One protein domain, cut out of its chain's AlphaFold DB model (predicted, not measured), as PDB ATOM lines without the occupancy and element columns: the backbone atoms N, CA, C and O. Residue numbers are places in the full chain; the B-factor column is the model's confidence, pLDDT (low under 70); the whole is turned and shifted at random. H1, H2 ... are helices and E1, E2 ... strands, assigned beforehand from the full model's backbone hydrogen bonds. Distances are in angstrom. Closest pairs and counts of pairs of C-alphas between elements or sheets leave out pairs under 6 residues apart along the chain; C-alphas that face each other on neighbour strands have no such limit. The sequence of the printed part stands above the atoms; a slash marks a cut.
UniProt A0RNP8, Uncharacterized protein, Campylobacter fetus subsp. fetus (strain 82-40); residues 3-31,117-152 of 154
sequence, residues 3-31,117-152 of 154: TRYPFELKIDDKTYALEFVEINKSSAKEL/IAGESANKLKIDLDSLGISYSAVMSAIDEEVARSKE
ATOM      1  N   THR A   3       1.212  21.651 -42.646       72.44
ATOM      2  CA  THR A   3       2.599  21.630 -42.185       72.44
ATOM      3  C   THR A   3       2.614  21.162 -40.737       72.44
ATOM      4  O   THR A   3       1.879  21.698 -39.902       72.44
ATOM      5  N   ARG A   4       3.388  20.111 -40.468       83.50
ATOM      6  CA  ARG A   4       3.584  19.563 -39.128       83.50
ATOM      7  C   ARG A   4       5.035  19.751 -38.734       83.50
ATOM      8  O   ARG A   4       5.925  19.490 -39.546       83.50
ATOM      9  N   TYR A   5       5.253  20.192 -37.509       85.44
ATOM     10  CA  TYR A   5       6.583  20.398 -36.954       85.44
ATOM     11  C   TYR A   5       6.735  19.455 -35.763       85.44
ATOM     12  O   TYR A   5       6.124  19.715 -34.726       85.44
ATOM     13  N   PRO A   6       7.451  18.329 -35.913       88.12
ATOM     14  CA  PRO A   6       7.735  17.455 -34.787       88.12
ATOM     15  C   PRO A   6       8.694  18.158 -33.824       88.12
ATOM     16  O   PRO A   6       9.625  18.836 -34.261       88.12
ATOM     17  N   PHE A   7       8.462  17.997 -32.527       87.69
ATOM     18  CA  PHE A   7       9.313  18.530 -31.468       87.69
ATOM     19  C   PHE A   7       9.200  17.666 -30.208       87.69
ATOM     20  O   PHE A   7       8.261  16.881 -30.051       87.69
ATOM     21  N   GLU A   8      10.159  17.820 -29.300       88.00
ATOM     22  CA  GLU A   8      10.115  17.201 -27.979       88.00
ATOM     23  C   GLU A   8       9.892  18.278 -26.924       88.00
ATOM     24  O   GLU A   8      10.604  19.279 -26.883       88.00
ATOM     25  N   LEU A   9       8.912  18.059 -26.052       87.25
ATOM     26  CA  LEU A   9       8.686  18.904 -24.888       87.25
ATOM     27  C   LEU A   9       9.168  18.173 -23.641       87.25
ATOM     28  O   LEU A   9       8.779  17.028 -23.410       87.25
ATOM     29  N   LYS A  10       9.984  18.834 -22.821       85.69
ATOM     30  CA  LYS A  10      10.399  18.320 -21.513       85.69
ATOM     31  C   LYS A  10       9.697  19.103 -20.417       85.69
ATOM     32  O   LYS A  10       9.783  20.327 -20.394       85.69
ATOM     33  N   ILE A  11       8.996  18.394 -19.541       82.19
ATOM     34  CA  ILE A  11       8.390  18.948 -18.327       82.19
ATOM     35  C   ILE A  11       8.852  18.052 -17.186       82.19
ATOM     36  O   ILE A  11       8.551  16.854 -17.190       82.19
ATOM     37  N   ASP A  12       9.609  18.629 -16.256       82.19
ATOM     38  CA  ASP A  12      10.322  17.904 -15.202       82.19
ATOM     39  C   ASP A  12      11.135  16.728 -15.789       82.19
ATOM     40  O   ASP A  12      11.884  16.903 -16.753       82.19
ATOM     41  N   ASP A  13      10.952  15.516 -15.257       84.38
ATOM     42  CA  ASP A  13      11.641  14.298 -15.701       84.38
ATOM     43  C   ASP A  13      10.947  13.587 -16.882       84.38
ATOM     44  O   ASP A  13      11.358  12.501 -17.303       84.38
ATOM     45  N   LYS A  14       9.869  14.163 -17.434       87.25
ATOM     46  CA  LYS A  14       9.101  13.570 -18.538       87.25
ATOM     47  C   LYS A  14       9.423  14.256 -19.862       87.25
ATOM     48  O   LYS A  14       9.435  15.478 -19.970       87.25
ATOM     49  N   THR A  15       9.610  13.445 -20.901       89.69
ATOM     50  CA  THR A  15       9.746  13.909 -22.291       89.69
ATOM     51  C   THR A  15       8.527  13.464 -23.097       89.69
ATOM     52  O   THR A  15       8.123  12.302 -23.021       89.69
ATOM     53  N   TYR A  16       7.943  14.383 -23.864       90.12
ATOM     54  CA  TYR A  16       6.775  14.157 -24.713       90.12
ATOM     55  C   TYR A  16       7.156  14.404 -26.172       90.12
ATOM     56  O   TYR A  16       7.543  15.517 -26.530       90.12
ATOM     57  N   ALA A  17       7.008  13.387 -27.019       91.38
ATOM     58  CA  ALA A  17       7.157  13.525 -28.465       91.38
ATOM     59  C   ALA A  17       5.841  14.039 -29.070       91.38
ATOM     60  O   ALA A  17       4.801  13.371 -28.977       91.38
ATOM     61  N   LEU A  18       5.879  15.237 -29.651       92.31
ATOM     62  CA  LEU A  18       4.706  15.989 -30.094       92.31
ATOM     63  C   LEU A  18       4.871  16.487 -31.530       92.31
ATOM     64  O   LEU A  18       5.970  16.594 -32.070       92.31
ATOM     65  N   GLU A  19       3.748  16.842 -32.139       91.50
ATOM     66  CA  GLU A  19       3.692  17.524 -33.424       91.50
ATOM     67  C   GLU A  19       2.896  18.816 -33.276       91.50
ATOM     68  O   GLU A  19       1.735  18.794 -32.862       91.50
ATOM     69  N   PHE A  20       3.491  19.939 -33.671       90.50
ATOM     70  CA  PHE A  20       2.748  21.178 -33.847       90.50
ATOM     71  C   PHE A  20       2.099  21.188 -35.229       90.50
ATOM     72  O   PHE A  20       2.771  21.059 -36.257       90.50
ATOM     73  N   VAL A  21       0.786  21.365 -35.252       90.94
ATOM     74  CA  VAL A  21      -0.046  21.445 -36.446       90.94
ATOM     75  C   VAL A  21      -0.569  22.866 -36.569       90.94
ATOM     76  O   VAL A  21      -1.225  23.386 -35.669       90.94
ATOM     77  N   GLU A  22      -0.328  23.491 -37.719       87.19
ATOM     78  CA  GLU A  22      -0.864  24.826 -37.972       87.19
ATOM     79  C   GLU A  22      -2.401  24.828 -37.947       87.19
ATOM     80  O   GLU A  22      -3.076  23.967 -38.533       87.19
ATOM     81  N   ILE A  23      -2.955  25.826 -37.253       87.38
ATOM     82  CA  ILE A  23      -4.397  26.003 -37.089       87.38
ATOM     83  C   ILE A  23      -5.026  26.238 -38.463       87.38
ATOM     84  O   ILE A  23      -4.635  27.133 -39.211       87.38
ATOM     85  N   ASN A  24      -6.049  25.453 -38.800       88.00
ATOM     86  CA  ASN A  24      -6.790  25.667 -40.039       88.00
ATOM     87  C   ASN A  24      -7.761  26.858 -39.912       88.00
ATOM     88  O   ASN A  24      -8.113  27.303 -38.820       88.00
ATOM     89  N   LYS A  25      -8.281  27.339 -41.046       88.62
ATOM     90  CA  LYS A  25      -9.210  28.482 -41.074       88.62
ATOM     91  C   LYS A  25     -10.465  28.286 -40.206       88.62
ATOM     92  O   LYS A  25     -11.008  29.268 -39.711       88.62
ATOM     93  N   SER A  26     -10.943  27.052 -40.037       89.12
ATOM     94  CA  SER A  26     -12.137  26.758 -39.234       89.12
ATOM     95  C   SER A  26     -11.852  26.903 -37.740       89.12
ATOM     96  O   SER A  26     -12.532  27.665 -37.060       89.12
ATOM     97  N   SER A  27     -10.805  26.243 -37.250       89.19
ATOM     98  CA  SER A  27     -10.359  26.305 -35.856       89.19
ATOM     99  C   SER A  27      -9.912  27.716 -35.467       89.19
ATOM    100  O   SER A  27     -10.222  28.178 -34.374       89.19
ATOM    101  N   ALA A  28      -9.272  28.454 -36.382       88.81
ATOM    102  CA  ALA A  28      -8.909  29.854 -36.156       88.81
ATOM    103  C   ALA A  28     -10.150  30.741 -35.966       88.81
ATOM    104  O   ALA A  28     -10.193  31.560 -35.052       88.81
ATOM    105  N   LYS A  29     -11.195  30.549 -36.789       91.69
ATOM    106  CA  LYS A  29     -12.478  31.247 -36.608       91.69
ATOM    107  C   LYS A  29     -13.148  30.885 -35.287       91.69
ATOM    108  O   LYS A  29     -13.806  31.734 -34.698       91.69
ATOM    109  N   GLU A  30     -13.026  29.639 -34.848       91.19
ATOM    110  CA  GLU A  30     -13.595  29.197 -33.580       91.19
ATOM    111  C   GLU A  30     -12.898  29.857 -32.387       91.19
ATOM    112  O   GLU A  30     -13.579  30.436 -31.545       91.19
ATOM    113  N   LEU A  31     -11.561  29.870 -32.357       89.94
ATOM    114  CA  LEU A  31     -10.797  30.591 -31.331       89.94
ATOM    115  C   LEU A  31     -11.108  32.088 -31.338       89.94
ATOM    116  O   LEU A  31     -11.347  32.664 -30.283       89.94
ATOM    117  N   ILE A 117      -1.802  20.810 -31.048       93.00
ATOM    118  CA  ILE A 117      -0.902  19.781 -30.530       93.00
ATOM    119  C   ILE A 117      -1.423  18.401 -30.910       93.00
ATOM    120  O   ILE A 117      -2.538  18.011 -30.567       93.00
ATOM    121  N   ALA A 118      -0.592  17.665 -31.640       90.50
ATOM    122  CA  ALA A 118      -0.820  16.292 -32.058       90.50
ATOM    123  C   ALA A 118       0.395  15.417 -31.702       90.50
ATOM    124  O   ALA A 118       1.329  15.863 -31.036       90.50
ATOM    125  N   GLY A 119       0.373  14.157 -32.134       87.69
ATOM    126  CA  GLY A 119       1.411  13.169 -31.839       87.69
ATOM    127  C   GLY A 119       0.998  12.183 -30.748       87.69
ATOM    128  O   GLY A 119      -0.007  12.363 -30.055       87.69
ATOM    129  N   GLU A 120       1.781  11.117 -30.605       85.38
ATOM    130  CA  GLU A 120       1.475   9.984 -29.720       85.38
ATOM    131  C   GLU A 120       1.388  10.391 -28.244       85.38
ATOM    132  O   GLU A 120       0.585   9.844 -27.488       85.38
ATOM    133  N   SER A 121       2.158  11.406 -27.838       91.94
ATOM    134  CA  SER A 121       2.191  11.878 -26.450       91.94
ATOM    135  C   SER A 121       1.176  12.984 -26.135       91.94
ATOM    136  O   SER A 121       1.071  13.372 -24.973       91.94
ATOM    137  N   ALA A 122       0.402  13.488 -27.106       91.00
ATOM    138  CA  ALA A 122      -0.466  14.658 -26.904       91.00
ATOM    139  C   ALA A 122      -1.563  14.420 -25.848       91.00
ATOM    140  O   ALA A 122      -1.775  15.252 -24.966       91.00
ATOM    141  N   ASN A 123      -2.221  13.255 -25.891       91.94
ATOM    142  CA  ASN A 123      -3.232  12.890 -24.894       91.94
ATOM    143  C   ASN A 123      -2.623  12.684 -23.503       91.94
ATOM    144  O   ASN A 123      -3.225  13.079 -22.508       91.94
ATOM    145  N   LYS A 124      -1.426  12.091 -23.435       93.12
ATOM    146  CA  LYS A 124      -0.715  11.888 -22.171       93.12
ATOM    147  C   LYS A 124      -0.318  13.222 -21.545       93.12
ATOM    148  O   LYS A 124      -0.586  13.426 -20.369       93.12
ATOM    149  N   LEU A 125       0.230  14.139 -22.345       93.19
ATOM    150  CA  LEU A 125       0.544  15.494 -21.903       93.19
ATOM    151  C   LEU A 125      -0.707  16.190 -21.364       93.19
ATOM    152  O   LEU A 125      -0.674  16.698 -20.255       93.19
ATOM    153  N   LYS A 126      -1.829  16.148 -22.093       93.38
ATOM    154  CA  LYS A 126      -3.096  16.743 -21.642       93.38
ATOM    155  C   LYS A 126      -3.525  16.241 -20.252       93.38
ATOM    156  O   LYS A 126      -3.878  17.044 -19.396       93.38
ATOM    157  N   ILE A 127      -3.486  14.923 -20.036       93.44
ATOM    158  CA  ILE A 127      -3.827  14.306 -18.742       93.44
ATOM    159  C   ILE A 127      -2.858  14.771 -17.653       93.44
ATOM    160  O   ILE A 127      -3.296  15.132 -16.563       93.44
ATOM    161  N   ASP A 128      -1.560  14.785 -17.953       92.38
ATOM    162  CA  ASP A 128      -0.534  15.203 -17.003       92.38
ATOM    163  C   ASP A 128      -0.724  16.681 -16.604       92.38
ATOM    164  O   ASP A 128      -0.741  16.973 -15.409       92.38
ATOM    165  N   LEU A 129      -0.986  17.588 -17.555       92.44
ATOM    166  CA  LEU A 129      -1.274  19.003 -17.275       92.44
ATOM    167  C   LEU A 129      -2.513  19.183 -16.390       92.44
ATOM    168  O   LEU A 129      -2.443  19.889 -15.384       92.44
ATOM    169  N   ASP A 130      -3.615  18.505 -16.732       92.38
ATOM    170  CA  ASP A 130      -4.863  18.558 -15.960       92.38
ATOM    171  C   ASP A 130      -4.660  18.016 -14.530       92.38
ATOM    172  O   ASP A 130      -5.184  18.580 -13.572       92.38
ATOM    173  N   SER A 131      -3.876  16.944 -14.364       91.75
ATOM    174  CA  SER A 131      -3.627  16.316 -13.057       91.75
ATOM    175  C   SER A 131      -2.680  17.111 -12.154       91.75
ATOM    176  O   SER A 131      -2.845  17.106 -10.935       91.75
ATOM    177  N   LEU A 132      -1.697  17.790 -12.748       89.00
ATOM    178  CA  LEU A 132      -0.684  18.570 -12.037       89.00
ATOM    179  C   LEU A 132      -1.111  20.031 -11.833       89.00
ATOM    180  O   LEU A 132      -0.401  20.782 -11.169       89.00
ATOM    181  N   GLY A 133      -2.248  20.444 -12.403       87.94
ATOM    182  CA  GLY A 133      -2.711  21.832 -12.361       87.94
ATOM    183  C   GLY A 133      -1.787  22.791 -13.117       87.94
ATOM    184  O   GLY A 133      -1.671  23.958 -12.746       87.94
ATOM    185  N   ILE A 134      -1.094  22.304 -14.151       89.06
ATOM    186  CA  ILE A 134      -0.185  23.124 -14.956       89.06
ATOM    187  C   ILE A 134      -1.002  23.910 -15.984       89.06
ATOM    188  O   ILE A 134      -1.774  23.338 -16.750       89.06
ATOM    189  N   SER A 135      -0.774  25.222 -16.038       90.12
ATOM    190  CA  SER A 135      -1.438  26.129 -16.978       90.12
ATOM    191  C   SER A 135      -1.139  25.778 -18.441       90.12
ATOM    192  O   SER A 135       0.020  25.764 -18.874       90.12
ATOM    193  N   TYR A 136      -2.194  25.600 -19.239       93.25
ATOM    194  CA  TYR A 136      -2.084  25.461 -20.692       93.25
ATOM    195  C   TYR A 136      -1.506  26.712 -21.350       93.25
ATOM    196  O   TYR A 136      -0.811  26.597 -22.357       93.25
ATOM    197  N   SER A 137      -1.764  27.903 -20.806       90.56
ATOM    198  CA  SER A 137      -1.219  29.153 -21.347       90.56
ATOM    199  C   SER A 137       0.314  29.205 -21.265       90.56
ATOM    200  O   SER A 137       0.975  29.559 -22.247       90.56
ATOM    201  N   ALA A 138       0.887  28.752 -20.146       89.12
ATOM    202  CA  ALA A 138       2.331  28.664 -19.955       89.12
ATOM    203  C   ALA A 138       2.957  27.623 -20.896       89.12
ATOM    204  O   ALA A 138       3.939  27.906 -21.583       89.12
ATOM    205  N   VAL A 139       2.338  26.444 -20.994       91.88
ATOM    206  CA  VAL A 139       2.802  25.366 -21.882       91.88
ATOM    207  C   VAL A 139       2.747  25.786 -23.347       91.88
ATOM    208  O   VAL A 139       3.711  25.584 -24.080       91.88
ATOM    209  N   MET A 140       1.649  26.403 -23.785       92.62
ATOM    210  CA  MET A 140       1.514  26.877 -25.162       92.62
ATOM    211  C   MET A 140       2.561  27.937 -25.513       92.62
ATOM    212  O   MET A 140       3.058  27.922 -26.635       92.62
ATOM    213  N   SER A 141       2.934  28.803 -24.566       89.88
ATOM    214  CA  SER A 141       3.998  29.794 -24.772       89.88
ATOM    215  C   SER A 141       5.358  29.123 -24.997       89.88
ATOM    216  O   SER A 141       6.050  29.439 -25.962       89.88
ATOM    217  N   ALA A 142       5.704  28.120 -24.181       89.06
ATOM    218  CA  ALA A 142       6.938  27.350 -24.357       89.06
ATOM    219  C   ALA A 142       6.968  26.581 -25.693       89.06
ATOM    220  O   ALA A 142       8.007  26.503 -26.350       89.06
ATOM    221  N   ILE A 143       5.825  26.036 -26.120       90.19
ATOM    222  CA  ILE A 143       5.701  25.367 -27.422       90.19
ATOM    223  C   ILE A 143       5.900  26.362 -28.568       90.19
ATOM    224  O   ILE A 143       6.601  26.043 -29.527       90.19
ATOM    225  N   ASP A 144       5.314  27.558 -28.484       89.06
ATOM    226  CA  ASP A 144       5.463  28.589 -29.516       89.06
ATOM    227  C   ASP A 144       6.935  28.984 -29.707       89.06
ATOM    228  O   ASP A 144       7.402  29.080 -30.845       89.06
ATOM    229  N   GLU A 145       7.685  29.129 -28.613       87.56
ATOM    230  CA  GLU A 145       9.128  29.373 -28.661       87.56
ATOM    231  C   GLU A 145       9.896  28.223 -29.322       87.56
ATOM    232  O   GLU A 145      10.763  28.458 -30.166       87.56
ATOM    233  N   GLU A 146       9.590  26.972 -28.971       84.25
ATOM    234  CA  GLU A 146      10.283  25.809 -29.532       84.25
ATOM    235  C   GLU A 146       9.989  25.624 -31.027       84.25
ATOM    236  O   GLU A 146      10.882  25.317 -31.825       84.25
ATOM    237  N   VAL A 147       8.746  25.884 -31.437       83.69
ATOM    238  CA  VAL A 147       8.341  25.872 -32.845       83.69
ATOM    239  C   VAL A 147       9.020  27.004 -33.613       83.69
ATOM    240  O   VAL A 147       9.484  26.771 -34.731       83.69
ATOM    241  N   ALA A 148       9.127  28.206 -33.039       85.25
ATOM    242  CA  ALA A 148       9.852  29.320 -33.652       85.25
ATOM    243  C   ALA A 148      11.340  28.982 -33.844       85.25
ATOM    244  O   ALA A 148      11.841  29.062 -34.968       85.25
ATOM    245  N   ARG A 149      12.011  28.471 -32.800       81.00
ATOM    246  CA  ARG A 149      13.409  27.997 -32.868       81.00
ATOM    247  C   ARG A 149      13.611  26.923 -33.941       81.00
ATOM    248  O   ARG A 149      14.622  26.918 -34.640       81.00
ATOM    249  N   SER A 150      12.654  26.010 -34.084       72.69
ATOM    250  CA  SER A 150      12.703  24.934 -35.083       72.69
ATOM    251  C   SER A 150      12.485  25.430 -36.517       72.69
ATOM    252  O   SER A 150      12.983  24.812 -37.459       72.69
ATOM    253  N   LYS A 151      11.752  26.537 -36.697       71.38
ATOM    254  CA  LYS A 151      11.534  27.189 -37.997       71.38
ATOM    255  C   LYS A 151      12.746  28.000 -38.456       71.38
ATOM    256  O   LYS A 151      13.019  27.995 -39.644       71.38
ATOM    257  N   GLU A 152      13.476  28.643 -37.544       69.69
ATOM    258  CA  GLU A 152      14.680  29.433 -37.868       69.69
ATOM    259  C   GLU A 152      15.910  28.579 -38.221       69.69
ATOM    260  O   GLU A 152      16.821  29.050 -38.896       69.69
TER     261      GLU A 152
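AT A GLANCE: This is residues 3 to 31 and 117 to 152 of the 154 residues of an uncharacterized protein of Campylobacter fetus subsp. fetus (strain 82-40) (UniProt A0RNP8). A long, twisted two-stranded hairpin, E1 and E2, has helices H2 and H3 packed on it as an open V, H3 crossing it mainly by E1 and H2 packing mainly by E2. Past E2, residues 24 to 30 stick out from this body, with residues 25 to 30 of H1 among them, and a short pairing ties residues 117 to 118 to residues 19 to 20 of E2. The printed part has 65 residues, with two named strands and three named helices in the order E1, E2, H1, H2, H3; the sheet has the order E1 - E2 and is antiparallel. The class is mixed, helices and strands. The whole is compact, with a radius of gyration of the C-alphas of 12.2 A and spans of 33 by 28 by 21 A.

IN THESE COORDINATES: E1 holds residues 4 to 11 and measures 21.4 A from first to last C-alpha; it begins at C-alpha 4, printed at (3.584, 19.563, -39.128). E2 holds residues 14 to 21 and measures 21.6 A. H3, the longest helix, holds residues 136 to 152 and measures 24.3 A; it begins at C-alpha 136, at (-2.084, 25.461, -20.692), and ends at C-alpha 152, at (14.680, 29.433, -37.868). H2 holds residues 122 to 132 and measures 15.4 A. H1 holds residues 25 to 31 and measures 10.1 A.

HOW THE PARTS SIT: E1 and E2 form a hairpin of antiparallel neighbours, with 154 degrees between their N-to-C directions. The C-alphas of Pro 6 and Glu 19 face each other at 4.3 A, and those of Lys 10 and Thr 15 at 4.5 A. Across the pair, N 5 and O 20 are within hydrogen-bond range at 2.9 A, and so are N 16 and O 9 at 2.8 A. Residues 19 to 20 of E2 also form a short antiparallel pairing with residues 117 to 118. Between E1 and H3, 5 pairs of C-alphas are within 8 A; the closest are those of Tyr 5 and Val 147, 7.1 A apart. Between E2 and H3 there is 1 such pair, the C-alphas of Phe 20 and Val 147, 7.4 A apart. Between E2 and H2 there are 4 such pairs, and the closest C-alphas, those of Leu 18 and Ala 122, are 6.2 A apart. H2 and H3 are close but not clearly touching, with the C-alphas of Leu 129 and Tyr 136 closest at 7.4 A. They run opposite ways at a steep tilt of 40 degrees. H1 touches no helix; it is apart from H2, H3 and E1. E1 and H2 are apart too. In H1, H2 and H3 every pair of O i and N i+4 is within hydrogen-bond range.

THE WHOLE: The two C-alphas farthest apart are those of Asp 13 and Lys 29, 36.1 A from each other, and the first and last printed C-alphas, of Thr 3 and Glu 152, are 15.0 A apart. Residues 24 to 30, of which 25 to 30 belong to H1, stand free. Residues 32 to 116 of the chain are cut out, and C-alphas 31 and 117 are 14.7 A apart across the cut; the link from H1 to H2 runs across it. Of the links that are printed whole, E1 to E2, E2 to H1 and H2 to H3 are tight. The mean pLDDT of the printed part is 88.0, and residue 152 of this predicted model is under 70.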